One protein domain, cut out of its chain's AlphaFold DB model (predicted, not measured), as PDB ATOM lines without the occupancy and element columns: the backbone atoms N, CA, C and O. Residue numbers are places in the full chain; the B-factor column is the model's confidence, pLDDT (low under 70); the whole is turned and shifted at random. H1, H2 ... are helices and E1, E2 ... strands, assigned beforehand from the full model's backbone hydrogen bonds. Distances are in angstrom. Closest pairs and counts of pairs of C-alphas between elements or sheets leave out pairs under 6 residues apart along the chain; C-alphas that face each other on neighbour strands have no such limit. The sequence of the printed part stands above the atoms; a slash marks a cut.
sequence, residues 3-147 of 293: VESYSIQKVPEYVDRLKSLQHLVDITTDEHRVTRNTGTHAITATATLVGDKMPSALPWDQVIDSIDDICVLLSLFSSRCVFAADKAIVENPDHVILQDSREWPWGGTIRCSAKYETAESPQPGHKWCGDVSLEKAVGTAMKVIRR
ATOM      1  N   VAL A   3      -3.073  13.170  35.040       86.50
ATOM      2  CA  VAL A   3      -4.404  13.680  35.387       86.50
ATOM      3  C   VAL A   3      -5.368  12.503  35.370       86.50
ATOM      4  O   VAL A   3      -5.539  11.847  34.345       86.50
ATOM      5  N   GLU A   4      -5.979  12.229  36.524       86.38
ATOM      6  CA  GLU A   4      -6.794  11.029  36.751       86.38
ATOM      7  C   GLU A   4      -6.056   9.737  36.360       86.38
ATOM      8  O   GLU A   4      -4.968   9.474  36.867       86.38
ATOM      9  N   SER A   5      -6.639   8.941  35.460       88.44
ATOM     10  CA  SER A   5      -6.099   7.675  34.971       88.44
ATOM     11  C   SER A   5      -5.189   7.835  33.749       88.44
ATOM     12  O   SER A   5      -4.796   6.827  33.164       88.44
ATOM     13  N   TYR A   6      -4.844   9.062  33.341       91.19
ATOM     14  CA  TYR A   6      -4.050   9.324  32.139       91.19
ATOM     15  C   TYR A   6      -2.681   9.929  32.458       91.19
ATOM     16  O   TYR A   6      -2.567  10.958  33.122       91.19
ATOM     17  N   SER A   7      -1.631   9.319  31.904       91.06
ATOM     18  CA  SER A   7      -0.288   9.889  31.824       91.06
ATOM     19  C   SER A   7      -0.090  10.532  30.457       91.06
ATOM     20  O   SER A   7      -0.064   9.853  29.431       91.06
ATOM     21  N   ILE A   8       0.025  11.856  30.444       90.38
ATOM     22  CA  ILE A   8       0.211  12.681  29.253       90.38
ATOM     23  C   ILE A   8       1.677  13.103  29.183       90.38
ATOM     24  O   ILE A   8       2.197  13.783  30.081       90.38
ATOM     25  N   GLN A   9       2.344  12.699  28.107       89.12
ATOM     26  CA  GLN A   9       3.766  12.934  27.875       89.12
ATOM     27  C   GLN A   9       3.972  13.672  26.557       89.12
ATOM     28  O   GLN A   9       3.325  13.357  25.561       89.12
ATOM     29  N   LYS A  10       4.872  14.661  26.557       87.38
ATOM     30  CA  LYS A  10       5.317  15.339  25.334       87.38
ATOM     31  C   LYS A  10       5.922  14.291  24.387       87.38
ATOM     32  O   LYS A  10       6.666  13.425  24.842       87.38
ATOM     33  N   VAL A  11       5.623  14.378  23.092       88.00
ATOM     34  CA  VAL A  11       6.279  13.523  22.085       88.00
ATOM     35  C   VAL A  11       7.778  13.852  21.985       88.00
ATOM     36  O   VAL A  11       8.155  14.985  22.299       88.00
ATOM     37  N   PRO A  12       8.644  12.923  21.534       87.56
ATOM     38  CA  PRO A  12      10.080  13.185  21.410       87.56
ATOM     39  C   PRO A  12      10.403  14.437  20.574       87.56
ATOM     40  O   PRO A  12      11.246  15.240  20.967       87.56
ATOM     41  N   GLU A  13       9.664  14.681  19.487       88.56
ATOM     42  CA  GLU A  13       9.825  15.848  18.603       88.56
ATOM     43  C   GLU A  13       8.958  17.050  19.026       88.56
ATOM     44  O   GLU A  13       8.550  17.865  18.193       88.56
ATOM     45  N   TYR A  14       8.629  17.176  20.318       86.62
ATOM     46  CA  TYR A  14       7.690  18.186  20.817       86.62
ATOM     47  C   TYR A  14       8.027  19.606  20.361       86.62
ATOM     48  O   TYR A  14       7.125  20.350  19.995       86.62
ATOM     49  N   VAL A  15       9.305  19.990  20.367       84.88
ATOM     50  CA  VAL A  15       9.728  21.351  19.998       84.88
ATOM     51  C   VAL A  15       9.394  21.664  18.541       84.88
ATOM     52  O   VAL A  15       8.891  22.748  18.246       84.88
ATOM     53  N   ASP A  16       9.625  20.716  17.638       86.94
ATOM     54  CA  ASP A  16       9.357  20.894  16.211       86.94
ATOM     55  C   ASP A  16       7.853  20.848  15.931       86.94
ATOM     56  O   ASP A  16       7.322  21.708  15.223       86.94
ATOM     57  N   ARG A  17       7.133  19.927  16.588       87.00
ATOM     58  CA  ARG A  17       5.664  19.851  16.552       87.00
ATOM     59  C   ARG A  17       5.035  21.147  17.069       87.00
ATOM     60  O   ARG A  17       4.157  21.699  16.414       87.00
ATOM     61  N   LEU A  18       5.524  21.683  18.187       85.94
ATOM     62  CA  LEU A  18       5.081  22.956  18.754       85.94
ATOM     63  C   LEU A  18       5.317  24.102  17.770       85.94
ATOM     64  O   LEU A  18       4.392  24.866  17.520       85.94
ATOM     65  N   LYS A  19       6.513  24.213  17.179       86.44
ATOM     66  CA  LYS A  19       6.824  25.245  16.174       86.44
ATOM     67  C   LYS A  19       5.942  25.143  14.928       86.44
ATOM     68  O   LYS A  19       5.660  26.170  14.320       86.44
ATOM     69  N   SER A  20       5.496  23.937  14.575       87.38
ATOM     70  CA  SER A  20       4.602  23.702  13.437       87.38
ATOM     71  C   SER A  20       3.138  24.074  13.694       87.38
ATOM     72  O   SER A  20       2.385  24.205  12.732       87.38
ATOM     73  N   LEU A  21       2.717  24.255  14.954       86.31
ATOM     74  CA  LEU A  21       1.380  24.768  15.276       86.31
ATOM     75  C   LEU A  21       1.244  26.233  14.860       86.31
ATOM     76  O   LEU A  21       2.242  26.927  14.735       86.31
ATOM     77  N   GLN A  22       0.014  26.732  14.692       85.38
ATOM     78  CA  GLN A  22      -0.189  28.159  14.413       85.38
ATOM     79  C   GLN A  22       0.167  29.000  15.644       85.38
ATOM     80  O   GLN A  22      -0.317  28.713  16.745       85.38
ATOM     81  N   HIS A  23       0.943  30.069  15.436       80.81
ATOM     82  CA  HIS A  23       1.291  31.072  16.451       80.81
ATOM     83  C   HIS A  23       1.002  32.465  15.912       80.81
ATOM     84  O   HIS A  23       1.519  32.839  14.859       80.81
ATOM     85  N   LEU A  24       0.179  33.238  16.620       76.75
ATOM     86  CA  LEU A  24      -0.200  34.594  16.200       76.75
ATOM     87  C   LEU A  24       0.809  35.660  16.640       76.75
ATOM     88  O   LEU A  24       0.853  36.740  16.049       76.75
ATOM     89  N   VAL A  25       1.632  35.339  17.636       75.88
ATOM     90  CA  VAL A  25       2.699  36.178  18.185       75.88
ATOM     91  C   VAL A  25       3.966  35.348  18.366       75.88
ATOM     92  O   VAL A  25       3.913  34.119  18.375       75.88
ATOM     93  N   ASP A  26       5.104  36.021  18.513       78.31
ATOM     94  CA  ASP A  26       6.341  35.350  18.892       78.31
ATOM     95  C   ASP A  26       6.247  34.898  20.352       78.31
ATOM     96  O   ASP A  26       5.977  35.695  21.251       78.31
ATOM     97  N   ILE A  27       6.498  33.614  20.594       74.12
ATOM     98  CA  ILE A  27       6.586  33.044  21.935       74.12
ATOM     99  C   ILE A  27       8.063  32.920  22.276       74.12
ATOM    100  O   ILE A  27       8.812  32.212  21.602       74.12
ATOM    101  N   THR A  28       8.485  33.603  23.335       71.50
ATOM    102  CA  THR A  28       9.823  33.441  23.908       71.50
ATOM    103  C   THR A  28       9.652  33.036  25.363       71.50
ATOM    104  O   THR A  28       9.352  33.876  26.206       71.50
ATOM    105  N   THR A  29       9.770  31.740  25.639       65.31
ATOM    106  CA  THR A  29       9.860  31.200  27.001       65.31
ATOM    107  C   THR A  29      11.282  30.716  27.262       65.31
ATOM    108  O   THR A  29      12.053  30.521  26.322       65.31
ATOM    109  N   ASP A  30      11.617  30.477  28.531       56.06
ATOM    110  CA  ASP A  30      12.926  29.933  28.923       56.06
ATOM    111  C   ASP A  30      13.238  28.589  28.241       56.06
ATOM    112  O   ASP A  30      14.397  28.262  28.003       56.06
ATOM    113  N   GLU A  31      12.203  27.818  27.887       57.91
ATOM    114  CA  GLU A  31      12.350  26.511  27.243       57.91
ATOM    115  C   GLU A  31      12.425  26.606  25.711       57.91
ATOM    116  O   GLU A  31      13.155  25.836  25.081       57.91
ATOM    117  N   HIS A  32      11.670  27.518  25.081       74.19
ATOM    118  CA  HIS A  32      11.482  27.530  23.629       74.19
ATOM    119  C   HIS A  32      11.307  28.942  23.061       74.19
ATOM    120  O   HIS A  32      10.591  29.782  23.605       74.19
ATOM    121  N   ARG A  33      11.873  29.161  21.869       81.62
ATOM    122  CA  ARG A  33      11.569  30.320  21.025       81.62
ATOM    123  C   ARG A  33      10.813  29.869  19.780       81.62
ATOM    124  O   ARG A  33      11.302  29.021  19.030       81.62
ATOM    125  N   VAL A  34       9.635  30.445  19.563       80.31
ATOM    126  CA  VAL A  34       8.770  30.181  18.411       80.31
ATOM    127  C   VAL A  34       8.396  31.505  17.764       80.31
ATOM    128  O   VAL A  34       7.912  32.410  18.437       80.31
ATOM    129  N   THR A  35       8.628  31.628  16.461       84.69
ATOM    130  CA  THR A  35       8.212  32.804  15.691       84.69
ATOM    131  C   THR A  35       6.790  32.635  15.179       84.69
ATOM    132  O   THR A  35       6.386  31.523  14.818       84.69
ATOM    133  N   ARG A  36       6.064  33.749  15.074       83.38
ATOM    134  CA  ARG A  36       4.742  33.830  14.457       83.38
ATOM    135  C   ARG A  36       4.718  33.093  13.116       83.38
ATOM    136  O   ARG A  36       5.589  33.298  12.271       83.38
ATOM    137  N   ASN A  37       3.701  32.263  12.903       84.69
ATOM    138  CA  ASN A  37       3.536  31.492  11.675       84.69
ATOM    139  C   ASN A  37       2.065  31.092  11.445       84.69
ATOM    140  O   ASN A  37       1.215  31.266  12.317       84.69
ATOM    141  N   THR A  38       1.752  30.569  10.257       80.81
ATOM    142  CA  THR A  38       0.391  30.136   9.890       80.81
ATOM    143  C   THR A  38       0.040  28.727  10.373       80.81
ATOM    144  O   THR A  38      -1.147  28.438  10.502       80.81
ATOM    145  N   GLY A  39       1.047  27.908  10.685       81.25
ATOM    146  CA  GLY A  39       0.947  26.595  11.320       81.25
ATOM    147  C   GLY A  39       0.142  25.510  10.602       81.25
ATOM    148  O   GLY A  39      -0.411  25.718   9.526       81.25
ATOM    149  N   THR A  40       0.086  24.340  11.238       81.81
ATOM    150  CA  THR A  40      -0.641  23.118  10.853       81.81
ATOM    151  C   THR A  40      -1.139  22.388  12.109       81.81
ATOM    152  O   THR A  40      -0.889  22.836  13.234       81.81
ATOM    153  N   HIS A  41      -1.846  21.270  11.942       81.31
ATOM    154  CA  HIS A  41      -2.141  20.352  13.041       81.31
ATOM    155  C   HIS A  41      -0.910  19.521  13.390       81.31
ATOM    156  O   HIS A  41      -0.245  18.981  12.509       81.31
ATOM    157  N   ALA A  42      -0.635  19.364  14.682       83.56
ATOM    158  CA  ALA A  42       0.445  18.508  15.145       83.56
ATOM    159  C   ALA A  42       0.070  17.811  16.452       83.56
ATOM    160  O   ALA A  42      -0.436  18.438  17.381       83.56
ATOM    161  N   ILE A  43       0.378  16.516  16.534       86.19
ATOM    162  CA  ILE A  43       0.304  15.759  17.783       86.19
ATOM    163  C   ILE A  43       1.494  16.171  18.643       86.19
ATOM    164  O   ILE A  43       2.646  15.937  18.280       86.19
ATOM    165  N   THR A  44       1.218  16.815  19.772       86.31
ATOM    166  CA  THR A  44       2.248  17.330  20.686       86.31
ATOM    167  C   THR A  44       2.424  16.471  21.933       86.31
ATOM    168  O   THR A  44       3.436  16.592  22.623       86.31
ATOM    169  N   ALA A  45       1.480  15.577  22.222       88.56
ATOM    170  CA  ALA A  45       1.549  14.693  23.372       88.56
ATOM    171  C   ALA A  45       0.883  13.344  23.092       88.56
ATOM    172  O   ALA A  45      -0.048  13.249  22.295       88.56
ATOM    173  N   THR A  46       1.345  12.316  23.796       89.50
ATOM    174  CA  THR A  46       0.698  11.006  23.885       89.50
ATOM    175  C   THR A  46       0.041  10.863  25.249       89.50
ATOM    176  O   THR A  46       0.687  11.116  26.270       89.50
ATOM    177  N   ALA A  47      -1.216  10.426  25.275       90.19
ATOM    178  CA  ALA A  47      -1.920  10.057  26.496       90.19
ATOM    179  C   ALA A  47      -1.934   8.530  26.634       90.19
ATOM    180  O   ALA A  47      -2.399   7.826  25.740       90.19
ATOM    181  N   THR A  48      -1.417   8.020  27.749       90.62
ATOM    182  CA  THR A  48      -1.428   6.591  28.078       90.62
ATOM    183  C   THR A  48      -2.317   6.366  29.288       90.62
ATOM    184  O   THR A  48      -2.170   7.056  30.296       90.62
ATOM    185  N   LEU A  49      -3.230   5.403  29.199       91.38
ATOM    186  CA  LEU A  49      -4.039   4.982  30.335       91.38
ATOM    187  C   LEU A  49      -3.144   4.218  31.328       91.38
ATOM    188  O   LEU A  49      -2.544   3.208  30.970       91.38
ATOM    189  N   VAL A  50      -3.034   4.721  32.557       91.06
ATOM    190  CA  VAL A  50      -2.204   4.156  33.641       91.06
ATOM    191  C   VAL A  50      -3.027   3.587  34.799       91.06
ATOM    192  O   VAL A  50      -2.462   3.054  35.750       91.06
ATOM    193  N   GLY A  51      -4.355   3.682  34.724       86.94
ATOM    194  CA  GLY A  51      -5.295   3.131  35.699       86.94
ATOM    195  C   GLY A  51      -6.603   2.712  35.034       86.94
ATOM    196  O   GLY A  51      -6.656   2.533  33.818       86.94
ATOM    197  N   ASP A  52      -7.673   2.589  35.813       89.38
ATOM    198  CA  ASP A  52      -8.975   2.222  35.261       89.38
ATOM    199  C   ASP A  52      -9.566   3.357  34.429       89.38
ATOM    200  O   ASP A  52      -9.529   4.534  34.805       89.38
ATOM    201  N   LYS A  53     -10.142   2.992  33.283       88.38
ATOM    202  CA  LYS A  53     -10.823   3.932  32.398       88.38
ATOM    203  C   LYS A  53     -12.023   4.533  33.127       88.38
ATOM    204  O   LYS A  53     -12.976   3.827  33.455       88.38
ATOM    205  N   MET A  54     -11.981   5.840  33.364       90.44
ATOM    206  CA  MET A  54     -13.071   6.550  34.026       90.44
ATOM    207  C   MET A  54     -14.085   7.080  33.009       90.44
ATOM    208  O   MET A  54     -13.685   7.572  31.949       90.44
ATOM    209  N   PRO A  55     -15.391   7.042  33.324       91.81
ATOM    210  CA  PRO A  55     -16.393   7.691  32.495       91.81
ATOM    211  C   PRO A  55     -16.217   9.212  32.539       91.81
ATOM    212  O   PRO A  55     -15.739   9.771  33.539       91.81
ATOM    213  N   SER A  56     -16.657   9.875  31.475       93.12
ATOM    214  CA  SER A  56     -16.790  11.328  31.460       93.12
ATOM    215  C   SER A  56     -17.692  11.838  32.596       93.12
ATOM    216  O   SER A  56     -18.705  11.228  32.953       93.12
ATOM    217  N   ALA A  57     -17.315  12.974  33.174       92.75
ATOM    218  CA  ALA A  57     -18.105  13.771  34.096       92.75
ATOM    219  C   ALA A  57     -19.051  14.740  33.367       92.75
ATOM    220  O   ALA A  57     -20.157  14.982  33.870       92.75
ATOM    221  N   LEU A  58     -18.635  15.270  32.209       93.12
ATOM    222  CA  LEU A  58     -19.413  16.225  31.414       93.12
ATOM    223  C   LEU A  58     -20.452  15.514  30.522       93.12
ATOM    224  O   LEU A  58     -20.328  14.309  30.266       93.12
ATOM    225  N   PRO A  59     -21.502  16.231  30.070       88.88
ATOM    226  CA  PRO A  59     -22.666  15.641  29.430       88.88
ATOM    227  C   PRO A  59     -22.456  15.581  27.915       88.88
ATOM    228  O   PRO A  59     -22.906  16.453  27.176       88.88
ATOM    229  N   TRP A  60     -21.733  14.565  27.461       84.69
ATOM    230  CA  TRP A  60     -21.493  14.339  26.039       84.69
ATOM    231  C   TRP A  60     -22.565  13.445  25.420       84.69
ATOM    232  O   TRP A  60     -23.066  12.524  26.063       84.69
ATOM    233  N   ASP A  61     -22.866  13.680  24.142       74.31
ATOM    234  CA  ASP A  61     -23.884  12.928  23.395       74.31
ATOM    235  C   ASP A  61     -23.478  11.469  23.107       74.31
ATOM    236  O   ASP A  61     -24.313  10.644  22.736       74.31
ATOM    237  N   GLN A  62     -22.193  11.136  23.259       75.38
ATOM    238  CA  GLN A  62     -21.642   9.800  23.029       75.38
ATOM    239  C   GLN A  62     -20.993   9.254  24.304       75.38
ATOM    240  O   GLN A  62     -20.549  10.013  25.164       75.38
ATOM    241  N   VAL A  63     -20.923   7.920  24.419       65.75
ATOM    242  CA  VAL A  63     -20.197   7.257  25.511       65.75
ATOM    243  C   VAL A  63     -18.712   7.523  25.323       65.75
ATOM    244  O   VAL A  63     -18.030   6.822  24.576       65.75
ATOM    245  N   ILE A  64     -18.232   8.549  26.008       81.25
ATOM    246  CA  ILE A  64     -16.832   8.931  26.004       81.25
ATOM    247  C   ILE A  64     -16.237   8.843  27.402       81.25
ATOM    248  O   ILE A  64     -16.926   8.619  28.406       81.25
ATOM    249  N   ASP A  65     -14.921   8.952  27.450       87.62
ATOM    250  CA  ASP A  65     -14.152   8.778  28.665       87.62
ATOM    251  C   ASP A  65     -13.548  10.092  29.140       87.62
ATOM    252  O   ASP A  65     -13.709  11.139  28.516       87.62
ATOM    253  N   SER A  66     -12.894  10.060  30.297       91.25
ATOM    254  CA  SER A  66     -12.406  11.289  30.909       91.25
ATOM    255  C   SER A  66     -11.305  12.009  30.126       91.25
ATOM    256  O   SER A  66     -10.985  13.147  30.470       91.25
ATOM    257  N   ILE A  67     -10.757  11.427  29.049       91.94
ATOM    258  CA  ILE A  67      -9.808  12.132  28.179       91.94
ATOM    259  C   ILE A  67     -10.442  13.344  27.497       91.94
ATOM    260  O   ILE A  67      -9.767  14.356  27.307       91.94
ATOM    261  N   ASP A  68     -11.729  13.279  27.166       91.62
ATOM    262  CA  ASP A  68     -12.436  14.366  26.492       91.62
ATOM    263  C   ASP A  68     -12.721  15.524  27.452       91.62
ATOM    264  O   ASP A  68     -12.532  16.689  27.099       91.62
ATOM    265  N   ASP A  69     -13.048  15.219  28.710       94.12
ATOM    266  CA  ASP A  69     -13.128  16.227  29.772       94.12
ATOM    267  C   ASP A  69     -11.775  16.912  29.984       94.12
ATOM    268  O   ASP A  69     -11.697  18.141  30.083       94.12
ATOM    269  N   ILE A  70     -10.689  16.128  29.997       93.94
ATOM    270  CA  ILE A  70      -9.324  16.656  30.083       93.94
ATOM    271  C   ILE A  70      -9.036  17.568  28.883       93.94
ATOM    272  O   ILE A  70      -8.474  18.647  29.068       93.94
ATOM    273  N   CYS A  71      -9.451  17.195  27.669       92.56
ATOM    274  CA  CYS A  71      -9.302  18.025  26.472       92.56
ATOM    275  C   CYS A  71     -10.076  19.348  26.573       92.56
ATOM    276  O   CYS A  71      -9.526  20.406  26.246       92.56
ATOM    277  N   VAL A  72     -11.314  19.327  27.078       93.38
ATOM    278  CA  VAL A  72     -12.110  20.543  27.320       93.38
ATOM    279  C   VAL A  72     -11.410  21.459  28.313       93.38
ATOM    280  O   VAL A  72     -11.217  22.642  28.024       93.38
ATOM    281  N   LEU A  73     -10.973  20.925  29.456       94.31
ATOM    282  CA  LEU A  73     -10.262  21.711  30.460       94.31
ATOM    283  C   LEU A  73      -8.950  22.265  29.902       94.31
ATOM    284  O   LEU A  73      -8.701  23.462  30.002       94.31
ATOM    285  N   LEU A  74      -8.134  21.449  29.235       92.38
ATOM    286  CA  LEU A  74      -6.904  21.930  28.603       92.38
ATOM    287  C   LEU A  74      -7.185  23.028  27.577       92.38
ATOM    288  O   LEU A  74      -6.417  23.986  27.492       92.38
ATOM    289  N   SER A  75      -8.297  22.947  26.851       92.00
ATOM    290  CA  SER A  75      -8.679  23.981  25.891       92.00
ATOM    291  C   SER A  75      -9.047  25.301  26.561       92.00
ATOM    292  O   SER A  75      -8.563  26.364  26.167       92.00
ATOM    293  N   LEU A  76      -9.838  25.238  27.636       92.00
ATOM    294  CA  LEU A  76     -10.191  26.401  28.453       92.00
ATOM    295  C   LEU A  76      -8.948  27.076  29.062       92.00
ATOM    296  O   LEU A  76      -8.888  28.304  29.159       92.00
ATOM    297  N   PHE A  77      -7.937  26.287  29.432       90.75
ATOM    298  CA  PHE A  77      -6.708  26.757  30.074       90.75
ATOM    299  C   PHE A  77      -5.625  27.232  29.097       90.75
ATOM    300  O   PHE A  77      -4.765  28.018  29.480       90.75
ATOM    301  N   SER A  78      -5.614  26.772  27.848       85.19
ATOM    302  CA  SER A  78      -4.481  27.008  26.936       85.19
ATOM    303  C   SER A  78      -4.782  27.933  25.762       85.19
ATOM    304  O   SER A  78      -3.919  28.058  24.897       85.19
ATOM    305  N   SER A  79      -5.996  28.509  25.711       83.38
ATOM    306  CA  SER A  79      -6.548  29.268  24.571       83.38
ATOM    307  C   SER A  79      -6.475  28.529  23.226       83.38
ATOM    308  O   SER A  79      -6.714  29.117  22.177       83.38
ATOM    309  N   ARG A  80      -6.180  27.226  23.224       86.31
ATOM    310  CA  ARG A  80      -6.104  26.379  22.032       86.31
ATOM    311  C   ARG A  80      -7.203  25.338  22.076       86.31
ATOM    312  O   ARG A  80      -7.586  24.898  23.150       86.31
ATOM    313  N   CYS A  81      -7.684  24.901  20.916       87.44
ATOM    314  CA  CYS A  81      -8.499  23.690  20.876       87.44
ATOM    315  C   CYS A  81      -7.587  22.471  21.051       87.44
ATOM    316  O   CYS A  81      -6.805  22.135  20.160       87.44
ATOM    317  N   VAL A  82      -7.671  21.844  22.220       88.56
ATOM    318  CA  VAL A  82      -7.054  20.559  22.541       88.56
ATOM    319  C   VAL A  82      -8.108  19.478  22.341       88.56
ATOM    320  O   VAL A  82      -9.231  19.606  22.822       88.56
ATOM    321  N   PHE A  83      -7.746  18.422  21.620       88.19
ATOM    322  CA  PHE A  83      -8.617  17.290  21.322       88.19
ATOM    323  C   PHE A  83      -7.785  16.012  21.223       88.19
ATOM    324  O   PHE A  83      -6.599  16.055  20.876       88.19
ATOM    325  N   ALA A  84      -8.407  14.876  21.519       87.69
ATOM    326  CA  ALA A  84      -7.799  13.575  21.301       87.69
ATOM    327  C   ALA A  84      -7.866  13.217  19.808       87.69
ATOM    328  O   ALA A  84      -8.910  13.347  19.169       87.69
ATOM    329  N   ALA A  85      -6.744  12.766  19.247       83.19
ATOM    330  CA  ALA A  85      -6.710  12.133  17.934       83.19
ATOM    331  C   ALA A  85      -6.752  10.613  18.127       83.19
ATOM    332  O   ALA A  85      -6.018  10.075  18.960       83.19
ATOM    333  N   ASP A  86      -7.614   9.929  17.377       74.56
ATOM    334  CA  ASP A  86      -7.661   8.469  17.391       74.56
ATOM    335  C   ASP A  86      -6.396   7.870  16.736       74.56
ATOM    336  O   ASP A  86      -5.641   8.558  16.042       74.56
ATOM    337  N   LYS A  87      -6.164   6.569  16.945       70.25
ATOM    338  CA  LYS A  87      -5.007   5.873  16.364       70.25
ATOM    339  C   LYS A  87      -5.000   5.880  14.835       70.25
ATOM    340  O   LYS A  87      -3.924   6.023  14.267       70.25
ATOM    341  N   ALA A  88      -6.151   5.778  14.175       67.75
ATOM    342  CA  ALA A  88      -6.234   5.808  12.717       67.75
ATOM    343  C   ALA A  88      -5.778   7.160  12.136       67.75
ATOM    344  O   ALA A  88      -5.120   7.184  11.100       67.75
ATOM    345  N   ILE A  89      -6.042   8.275  12.829       71.62
ATOM    346  CA  ILE A  89      -5.519   9.605  12.475       71.62
ATOM    347  C   ILE A  89      -3.997   9.666  12.666       71.62
ATOM    348  O   ILE A  89      -3.301  10.292  11.870       71.62
ATOM    349  N   VAL A  90      -3.459   9.031  13.714       70.81
ATOM    350  CA  VAL A  90      -2.002   8.988  13.950       70.81
ATOM    351  C   VAL A  90      -1.285   8.133  12.901       70.81
ATOM    352  O   VAL A  90      -0.182   8.473  12.475       70.81
ATOM    353  N   GLU A  91      -1.900   7.021  12.502       71.31
ATOM    354  CA  GLU A  91      -1.318   6.016  11.609       71.31
ATOM    355  C   GLU A  91      -1.464   6.371  10.124       71.31
ATOM    356  O   GLU A  91      -0.691   5.872   9.304       71.31
ATOM    357  N   ASN A  92      -2.407   7.249   9.765       72.19
ATOM    358  CA  ASN A  92      -2.643   7.652   8.384       72.19
ATOM    359  C   ASN A  92      -2.492   9.177   8.186       72.19
ATOM    360  O   ASN A  92      -3.391   9.936   8.555       72.19
ATOM    361  N   PRO A  93      -1.406   9.644   7.541       65.25
ATOM    362  CA  PRO A  93      -1.170  11.068   7.300       65.25
ATOM    363  C   PRO A  93      -2.180  11.722   6.340       65.25
ATOM    364  O   PRO A  93      -2.253  12.950   6.310       65.25
ATOM    365  N   ASP A  94      -2.973  10.940   5.597       68.50
ATOM    366  CA  ASP A  94      -4.021  11.450   4.702       68.50
ATOM    367  C   ASP A  94      -5.358  11.701   5.425       68.50
ATOM    368  O   ASP A  94      -6.305  12.223   4.827       68.50
ATOM    369  N   HIS A  95      -5.474  11.348   6.713       72.44
ATOM    370  CA  HIS A  95      -6.677  11.655   7.484       72.44
ATOM    371  C   HIS A  95      -6.826  13.164   7.706       72.44
ATOM    372  O   HIS A  95      -5.948  13.848   8.232       72.44
ATOM    373  N   VAL A  96      -8.003  13.683   7.356       67.38
ATOM    374  CA  VAL A  96      -8.325  15.100   7.528       67.38
ATOM    375  C   VAL A  96      -8.721  15.370   8.978       67.38
ATOM    376  O   VAL A  96      -9.749  14.894   9.459       67.38
ATOM    377  N   ILE A  97      -7.932  16.196   9.663       72.81
ATOM    378  CA  ILE A  97      -8.280  16.725  10.983       72.81
ATOM    379  C   ILE A  97      -9.199  17.937  10.798       72.81
ATOM    380  O   ILE A  97      -8.780  18.987  10.312       72.81
ATOM    381  N   LEU A  98     -10.465  17.797  11.201       68.56
ATOM    382  CA  LEU A  98     -11.469  18.869  11.107       68.56
ATOM    383  C   LEU A  98     -11.452  19.835  12.303       68.56
ATOM    384  O   LEU A  98     -12.032  20.917  12.224       68.56
ATOM    385  N   GLN A  99     -10.797  19.462  13.405       73.75
ATOM    386  CA  GLN A  99     -10.713  20.282  14.615       73.75
ATOM    387  C   GLN A  99      -9.738  21.443  14.439       73.75
ATOM    388  O   GLN A  99      -8.637  21.257  13.939       73.75
ATOM    389  N   ASP A 100     -10.099  22.650  14.865       71.69
ATOM    390  CA  ASP A 100      -9.277  23.843  14.646       71.69
ATOM    391  C   ASP A 100      -8.312  24.107  15.818       71.69
ATOM    392  O   ASP A 100      -8.654  24.807  16.772       71.69
ATOM    393  N   SER A 101      -7.079  23.587  15.733       73.94
ATOM    394  CA  SER A 101      -6.035  23.683  16.779       73.94
ATOM    395  C   SER A 101      -5.406  25.076  16.947       73.94
ATOM    396  O   SER A 101      -4.339  25.227  17.560       73.94
ATOM    397  N   ARG A 102      -6.023  26.103  16.356       76.38
ATOM    398  CA  ARG A 102      -5.585  27.489  16.471       76.38
ATOM    399  C   ARG A 102      -5.545  27.968  17.911       76.38
ATOM    400  O   ARG A 102      -6.284  27.491  18.768       76.38
ATOM    401  N   GLU A 103      -4.710  28.975  18.131       80.62
ATOM    402  CA  GLU A 103      -4.861  29.855  19.281       80.62
ATOM    403  C   GLU A 103      -6.054  30.791  19.049       80.62
ATOM    404  O   GLU A 103      -6.174  31.432  18.000       80.62
ATOM    405  N   TRP A 104      -6.944  30.842  20.030       82.44
ATOM    406  CA  TRP A 104      -8.150  31.649  20.041       82.44
ATOM    407  C   TRP A 104      -7.935  32.909  20.893       82.44
ATOM    408  O   TRP A 104      -7.187  32.882  21.869       82.44
ATOM    409  N   PRO A 105      -8.577  34.039  20.546       82.00
ATOM    410  CA  PRO A 105      -8.401  35.307  21.268       82.00
ATOM    411  C   PRO A 105      -9.023  35.314  22.679       82.00
ATOM    412  O   PRO A 105      -8.735  36.206  23.488       82.00
ATOM    413  N   TRP A 106      -9.892  34.342  22.955       85.56
ATOM    414  CA  TRP A 106     -10.622  34.169  24.206       85.56
ATOM    415  C   TRP A 106     -10.234  32.833  24.850       85.56
ATOM    416  O   TRP A 106      -9.726  31.930  24.185       85.56
ATOM    417  N   GLY A 107     -10.487  32.700  26.148       76.25
ATOM    418  CA  GLY A 107      -9.969  31.592  26.942       76.25
ATOM    419  C   GLY A 107      -8.487  31.771  27.287       76.25
ATOM    420  O   GLY A 107      -7.898  32.832  27.079       76.25
ATOM    421  N   GLY A 108      -7.878  30.750  27.893       77.81
ATOM    422  CA  GLY A 108      -6.473  30.775  28.323       77.81
ATOM    423  C   GLY A 108      -6.231  31.495  29.653       77.81
ATOM    424  O   GLY A 108      -5.399  31.065  30.446       77.81
ATOM    425  N   THR A 109      -7.019  32.522  29.975       81.19
ATOM    426  CA  THR A 109      -6.934  33.268  31.247       81.19
ATOM    427  C   THR A 109      -7.127  32.386  32.472       81.19
ATOM    428  O   THR A 109      -6.547  32.644  33.523       81.19
ATOM    429  N   ILE A 110      -7.920  31.321  32.340       86.50
ATOM    430  CA  ILE A 110      -8.185  30.377  33.429       86.50
ATOM    431  C   ILE A 110      -6.879  29.709  33.888       86.50
ATOM    432  O   ILE A 110      -6.715  29.426  35.070       86.50
ATOM    433  N   ARG A 111      -5.876  29.548  33.012       84.69
ATOM    434  CA  ARG A 111      -4.549  29.082  33.439       84.69
ATOM    435  C   ARG A 111      -3.846  30.063  34.364       84.69
ATOM    436  O   ARG A 111      -3.122  29.625  35.248       84.69
ATOM    437  N   CYS A 112      -4.070  31.364  34.221       83.00
ATOM    438  CA  CYS A 112      -3.496  32.363  35.123       83.00
ATOM    439  C   CYS A 112      -4.119  32.318  36.531       83.00
ATOM    440  O   CYS A 112      -3.635  33.007  37.429       83.00
ATOM    441  N   SER A 113      -5.191  31.540  36.720       82.56
ATOM    442  CA  SER A 113      -5.764  31.196  38.027       82.56
ATOM    443  C   SER A 113      -5.070  30.011  38.698       82.56
ATOM    444  O   SER A 113      -5.313  29.742  39.874       82.56
ATOM    445  N   ALA A 114      -4.200  29.298  37.977       82.75
ATOM    446  CA  ALA A 114      -3.346  28.278  38.561       82.75
ATOM    447  C   ALA A 114      -2.217  28.944  39.353       82.75
ATOM    448  O   ALA A 114      -1.502  29.812  38.846       82.75
ATOM    449  N   LYS A 115      -2.021  28.512  40.600       79.75
ATOM    450  CA  LYS A 115      -0.845  28.900  41.377       79.75
ATOM    451  C   LYS A 115       0.401  28.309  40.714       79.75
ATOM    452  O   LYS A 115       0.427  27.115  40.416       79.75
ATOM    453  N   TYR A 116       1.425  29.135  40.495       78.06
ATOM    454  CA  TYR A 116       2.701  28.650  39.975       78.06
ATOM    455  C   TYR A 116       3.343  27.706  40.991       78.06
ATOM    456  O   TYR A 116       3.589  28.084  42.139       78.06
ATOM    457  N   GLU A 117       3.591  26.472  40.565       76.62
ATOM    458  CA  GLU A 117       4.169  25.426  41.392       76.62
ATOM    459  C   GLU A 117       5.136  24.603  40.552       76.62
ATOM    460  O   GLU A 117       4.839  24.226  39.420       76.62
ATOM    461  N   THR A 118       6.294  24.299  41.122       75.38
ATOM    462  CA  THR A 118       7.331  23.490  40.484       75.38
ATOM    463  C   THR A 118       7.392  22.110  41.120       75.38
ATOM    464  O   THR A 118       7.200  21.981  42.330       75.38
ATOM    465  N   ALA A 119       7.704  21.083  40.336       70.94
ATOM    466  CA  ALA A 119       7.996  19.760  40.873       70.94
ATOM    467  C   ALA A 119       9.328  19.753  41.642       70.94
ATOM    468  O   ALA A 119      10.311  20.366  41.204       70.94
ATOM    469  N   GLU A 120       9.353  19.026  42.761       69.06
ATOM    470  CA  GLU A 120      10.576  18.708  43.501       69.06
ATOM    471  C   GLU A 120      11.422  17.705  42.722       69.06
ATOM    472  O   GLU A 120      10.909  16.683  42.260       69.06
ATOM    473  N   SER A 121      12.720  17.991  42.589       60.09
ATOM    474  CA  SER A 121      13.633  17.109  41.865       60.09
ATOM    475  C   SER A 121      13.676  15.718  42.502       60.09
ATOM    476  O   SER A 121      13.990  15.611  43.689       60.09
ATOM    477  N   PRO A 122      13.495  14.639  41.720       60.12
ATOM    478  CA  PRO A 122      13.716  13.282  42.212       60.12
ATOM    479  C   PRO A 122      15.199  12.994  42.516       60.12
ATOM    480  O   PRO A 122      15.512  11.979  43.134       60.12
ATOM    481  N   GLN A 123      16.126  13.866  42.096       62.41
ATOM    482  CA  GLN A 123      17.557  13.755  42.390       62.41
ATOM    483  C   GLN A 123      17.964  14.643  43.580       62.41
ATOM    484  O   GLN A 123      17.760  15.864  43.509       62.41
ATOM    485  N   PRO A 124      18.604  14.080  44.629       48.84
ATOM    486  CA  PRO A 124      19.132  14.849  45.753       48.84
ATOM    487  C   PRO A 124      20.119  15.927  45.279       48.84
ATOM    488  O   PRO A 124      21.075  15.628  44.571       48.84
ATOM    489  N   GLY A 125      19.894  17.184  45.672       57.97
ATOM    490  CA  GLY A 125      20.774  18.319  45.346       57.97
ATOM    491  C   GLY A 125      20.371  19.140  44.114       57.97
ATOM    492  O   GLY A 125      20.870  20.251  43.939       57.97
ATOM    493  N   HIS A 126      19.420  18.666  43.308       46.88
ATOM    494  CA  HIS A 126      18.811  19.460  42.240       46.88
ATOM    495  C   HIS A 126      17.561  20.168  42.779       46.88
ATOM    496  O   HIS A 126      16.727  19.553  43.431       46.88
ATOM    497  N   LYS A 127      17.425  21.480  42.551       48.09
ATOM    498  CA  LYS A 127      16.316  22.258  43.136       48.09
ATOM    499  C   LYS A 127      14.995  22.171  42.359       48.09
ATOM    500  O   LYS A 127      13.965  22.480  42.940       48.09
ATOM    501  N   TRP A 128      15.001  21.789  41.077       50.66
ATOM    502  CA  TRP A 128      13.849  22.033  40.196       50.66
ATOM    503  C   TRP A 128      13.711  20.977  39.095       50.66
ATOM    504  O   TRP A 128      14.708  20.635  38.460       50.66
ATOM    505  N   CYS A 129      12.486  20.515  38.819       51.72
ATOM    506  CA  CYS A 129      12.201  19.623  37.680       51.72
ATOM    507  C   CYS A 129      10.928  19.967  36.875       51.72
ATOM    508  O   CYS A 129      10.323  19.092  36.262       51.72
ATOM    509  N   GLY A 130      10.563  21.253  36.816       58.66
ATOM    510  CA  GLY A 130       9.573  21.781  35.862       58.66
ATOM    511  C   GLY A 130       8.285  22.319  36.493       58.66
ATOM    512  O   GLY A 130       7.999  22.058  37.660       58.66
ATOM    513  N   ASP A 131       7.531  23.103  35.715       71.94
ATOM    514  CA  ASP A 131       6.230  23.689  36.077       71.94
ATOM    515  C   ASP A 131       5.117  22.623  36.057       71.94
ATOM    516  O   ASP A 131       4.838  22.019  35.020       71.94
ATOM    517  N   VAL A 132       4.470  22.406  37.208       78.81
ATOM    518  CA  VAL A 132       3.330  21.483  37.386       78.81
ATOM    519  C   VAL A 132       2.014  22.212  37.674       78.81
ATOM    520  O   VAL A 132       1.014  21.580  38.020       78.81
ATOM    521  N   SER A 133       1.980  23.540  37.536       82.94
ATOM    522  CA  SER A 133       0.793  24.359  37.818       82.94
ATOM    523  C   SER A 133      -0.410  23.957  36.964       82.94
ATOM    524  O   SER A 133      -1.511  23.790  37.489       82.94
ATOM    525  N   LEU A 134      -0.197  23.728  35.662       85.38
ATOM    526  CA  LEU A 134      -1.255  23.313  34.739       85.38
ATOM    527  C   LEU A 134      -1.821  21.939  35.115       85.38
ATOM    528  O   LEU A 134      -3.035  21.776  35.169       85.38
ATOM    529  N   GLU A 135      -0.951  20.977  35.423       88.00
ATOM    530  CA  GLU A 135      -1.342  19.634  35.862       88.00
ATOM    531  C   GLU A 135      -2.200  19.685  37.124       88.00
ATOM    532  O   GLU A 135      -3.285  19.103  37.165       88.00
ATOM    533  N   LYS A 136      -1.753  20.432  38.136       87.88
ATOM    534  CA  LYS A 136      -2.490  20.575  39.393       87.88
ATOM    535  C   LYS A 136      -3.825  21.277  39.191       87.88
ATOM    536  O   LYS A 136      -4.821  20.858  39.779       87.88
ATOM    537  N   ALA A 137      -3.869  22.319  38.367       90.25
ATOM    538  CA  ALA A 137      -5.095  23.068  38.134       90.25
ATOM    539  C   ALA A 137      -6.128  22.269  37.325       90.25
ATOM    540  O   ALA A 137      -7.291  22.223  37.720       90.25
ATOM    541  N   VAL A 138      -5.705  21.556  36.274       92.75
ATOM    542  CA  VAL A 138      -6.579  20.629  35.535       92.75
ATOM    543  C   VAL A 138      -7.027  19.484  36.444       92.75
ATOM    544  O   VAL A 138      -8.215  19.181  36.497       92.75
ATOM    545  N   GLY A 139      -6.123  18.892  37.229       92.50
ATOM    546  CA  GLY A 139      -6.467  17.842  38.190       92.50
ATOM    547  C   GLY A 139      -7.443  18.307  39.280       92.50
ATOM    548  O   GLY A 139      -8.300  17.539  39.713       92.50
ATOM    549  N   THR A 140      -7.354  19.569  39.704       92.50
ATOM    550  CA  THR A 140      -8.296  20.181  40.656       92.50
ATOM    551  C   THR A 140      -9.658  20.388  40.004       92.50
ATOM    552  O   THR A 140     -10.664  19.939  40.551       92.50
ATOM    553  N   ALA A 141      -9.690  20.968  38.803       95.12
ATOM    554  CA  ALA A 141     -10.913  21.141  38.027       95.12
ATOM    555  C   ALA A 141     -11.614  19.797  37.748       95.12
ATOM    556  O   ALA A 141     -12.823  19.701  37.939       95.12
ATOM    557  N   MET A 142     -10.871  18.733  37.411       95.44
ATOM    558  CA  MET A 142     -11.422  17.378  37.242       95.44
ATOM    559  C   MET A 142     -12.113  16.865  38.512       95.44
ATOM    560  O   MET A 142     -13.228  16.343  38.455       95.44
ATOM    561  N   LYS A 143     -11.499  17.056  39.687       95.44
ATOM    562  CA  LYS A 143     -12.123  16.684  40.968       95.44
ATOM    563  C   LYS A 143     -13.404  17.475  41.224       95.44
ATOM    564  O   LYS A 143     -14.377  16.900  41.703       95.44
ATOM    565  N   VAL A 144     -13.411  18.769  40.898       96.50
ATOM    566  CA  VAL A 144     -14.574  19.652  41.072       96.50
ATOM    567  C   VAL A 144     -15.746  19.190  40.207       96.50
ATOM    568  O   VAL A 144     -16.816  18.922  40.748       96.50
ATOM    569  N   ILE A 145     -15.544  19.003  38.898       96.62
ATOM    570  CA  ILE A 145     -16.638  18.660  37.969       96.62
ATOM    571  C   ILE A 145     -17.256  17.282  38.231       96.62
ATOM    572  O   ILE A 145     -18.374  17.005  37.800       96.62
ATOM    573  N   ARG A 146     -16.542  16.402  38.942       95.31
ATOM    574  CA  ARG A 146     -17.039  15.075  39.324       95.31
ATOM    575  C   ARG A 146     -17.901  15.069  40.572       95.31
ATOM    576  O   ARG A 146     -18.659  14.117  40.759       95.31
ATOM    577  N   ARG A 147     -17.787  16.076  41.436       97.19
ATOM    578  CA  ARG A 147     -18.572  16.116  42.668       97.19
ATOM    579  C   ARG A 147     -20.060  16.225  42.350       97.19
ATOM    580  O   ARG A 147     -20.467  17.034  41.519       97.19
TER     581      ARG A 147
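What this domain is: This is residues 3 to 147 of the 293 residues of an uncharacterized protein of Botrimarina mediterranea (UniProt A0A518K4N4). Little regular structure: long loops surround a small core where H2 and H5 cross, with H4 packed on one end of H2 and a two-stranded antiparallel sheet, E1 and E2, nearby. The 145 printed residues include E1, H1, E2, H2, H3, H4, H5 in chain order, mostly helix, holding only 54 residues. The whole is compact, radius of gyration of the C-alphas 16.2 A, spanning 47 by 41 by 30 A.

How they stand to each other: E1, residues 6 to 10, and E2, residues 45 to 49, are antiparallel; N 7 and O 48 are 2.8 A apart, within hydrogen-bond range. H2, residues 66 to 78, touches H5, residues 133 to 146, at a steep tilt of 51 degrees, opposite ways; the closest C-alphas, Leu 73 and Val 138, are 6.4 A apart. H2 touches H4, residues 109 to 113, with residues 76 to 78 alone; the closest C-alphas, Phe 77 and Arg 111, are 4.6 A apart. H1, residues 14 to 20, and H3, residues 87 to 91, touch no helix. Every O i to N i+4 pair is within hydrogen-bond range except in H4, 0 of 1, where 2 of 2 O i to N i+3 pairs are.

Where its parts are: E1 begins at C-alpha 6 (-4.050, 9.324, 32.139). H2 is 18.0 A long; H5, 20.2 A, ends at C-alpha 146 (-17.039, 15.075, 39.324).

The domain as a whole: The printed part has no cut. Links H1 to E2, E2 to H2, H3 to H4 and H4 to H5 are long. Twenty residues have pLDDT under 70, among them 120 to 130.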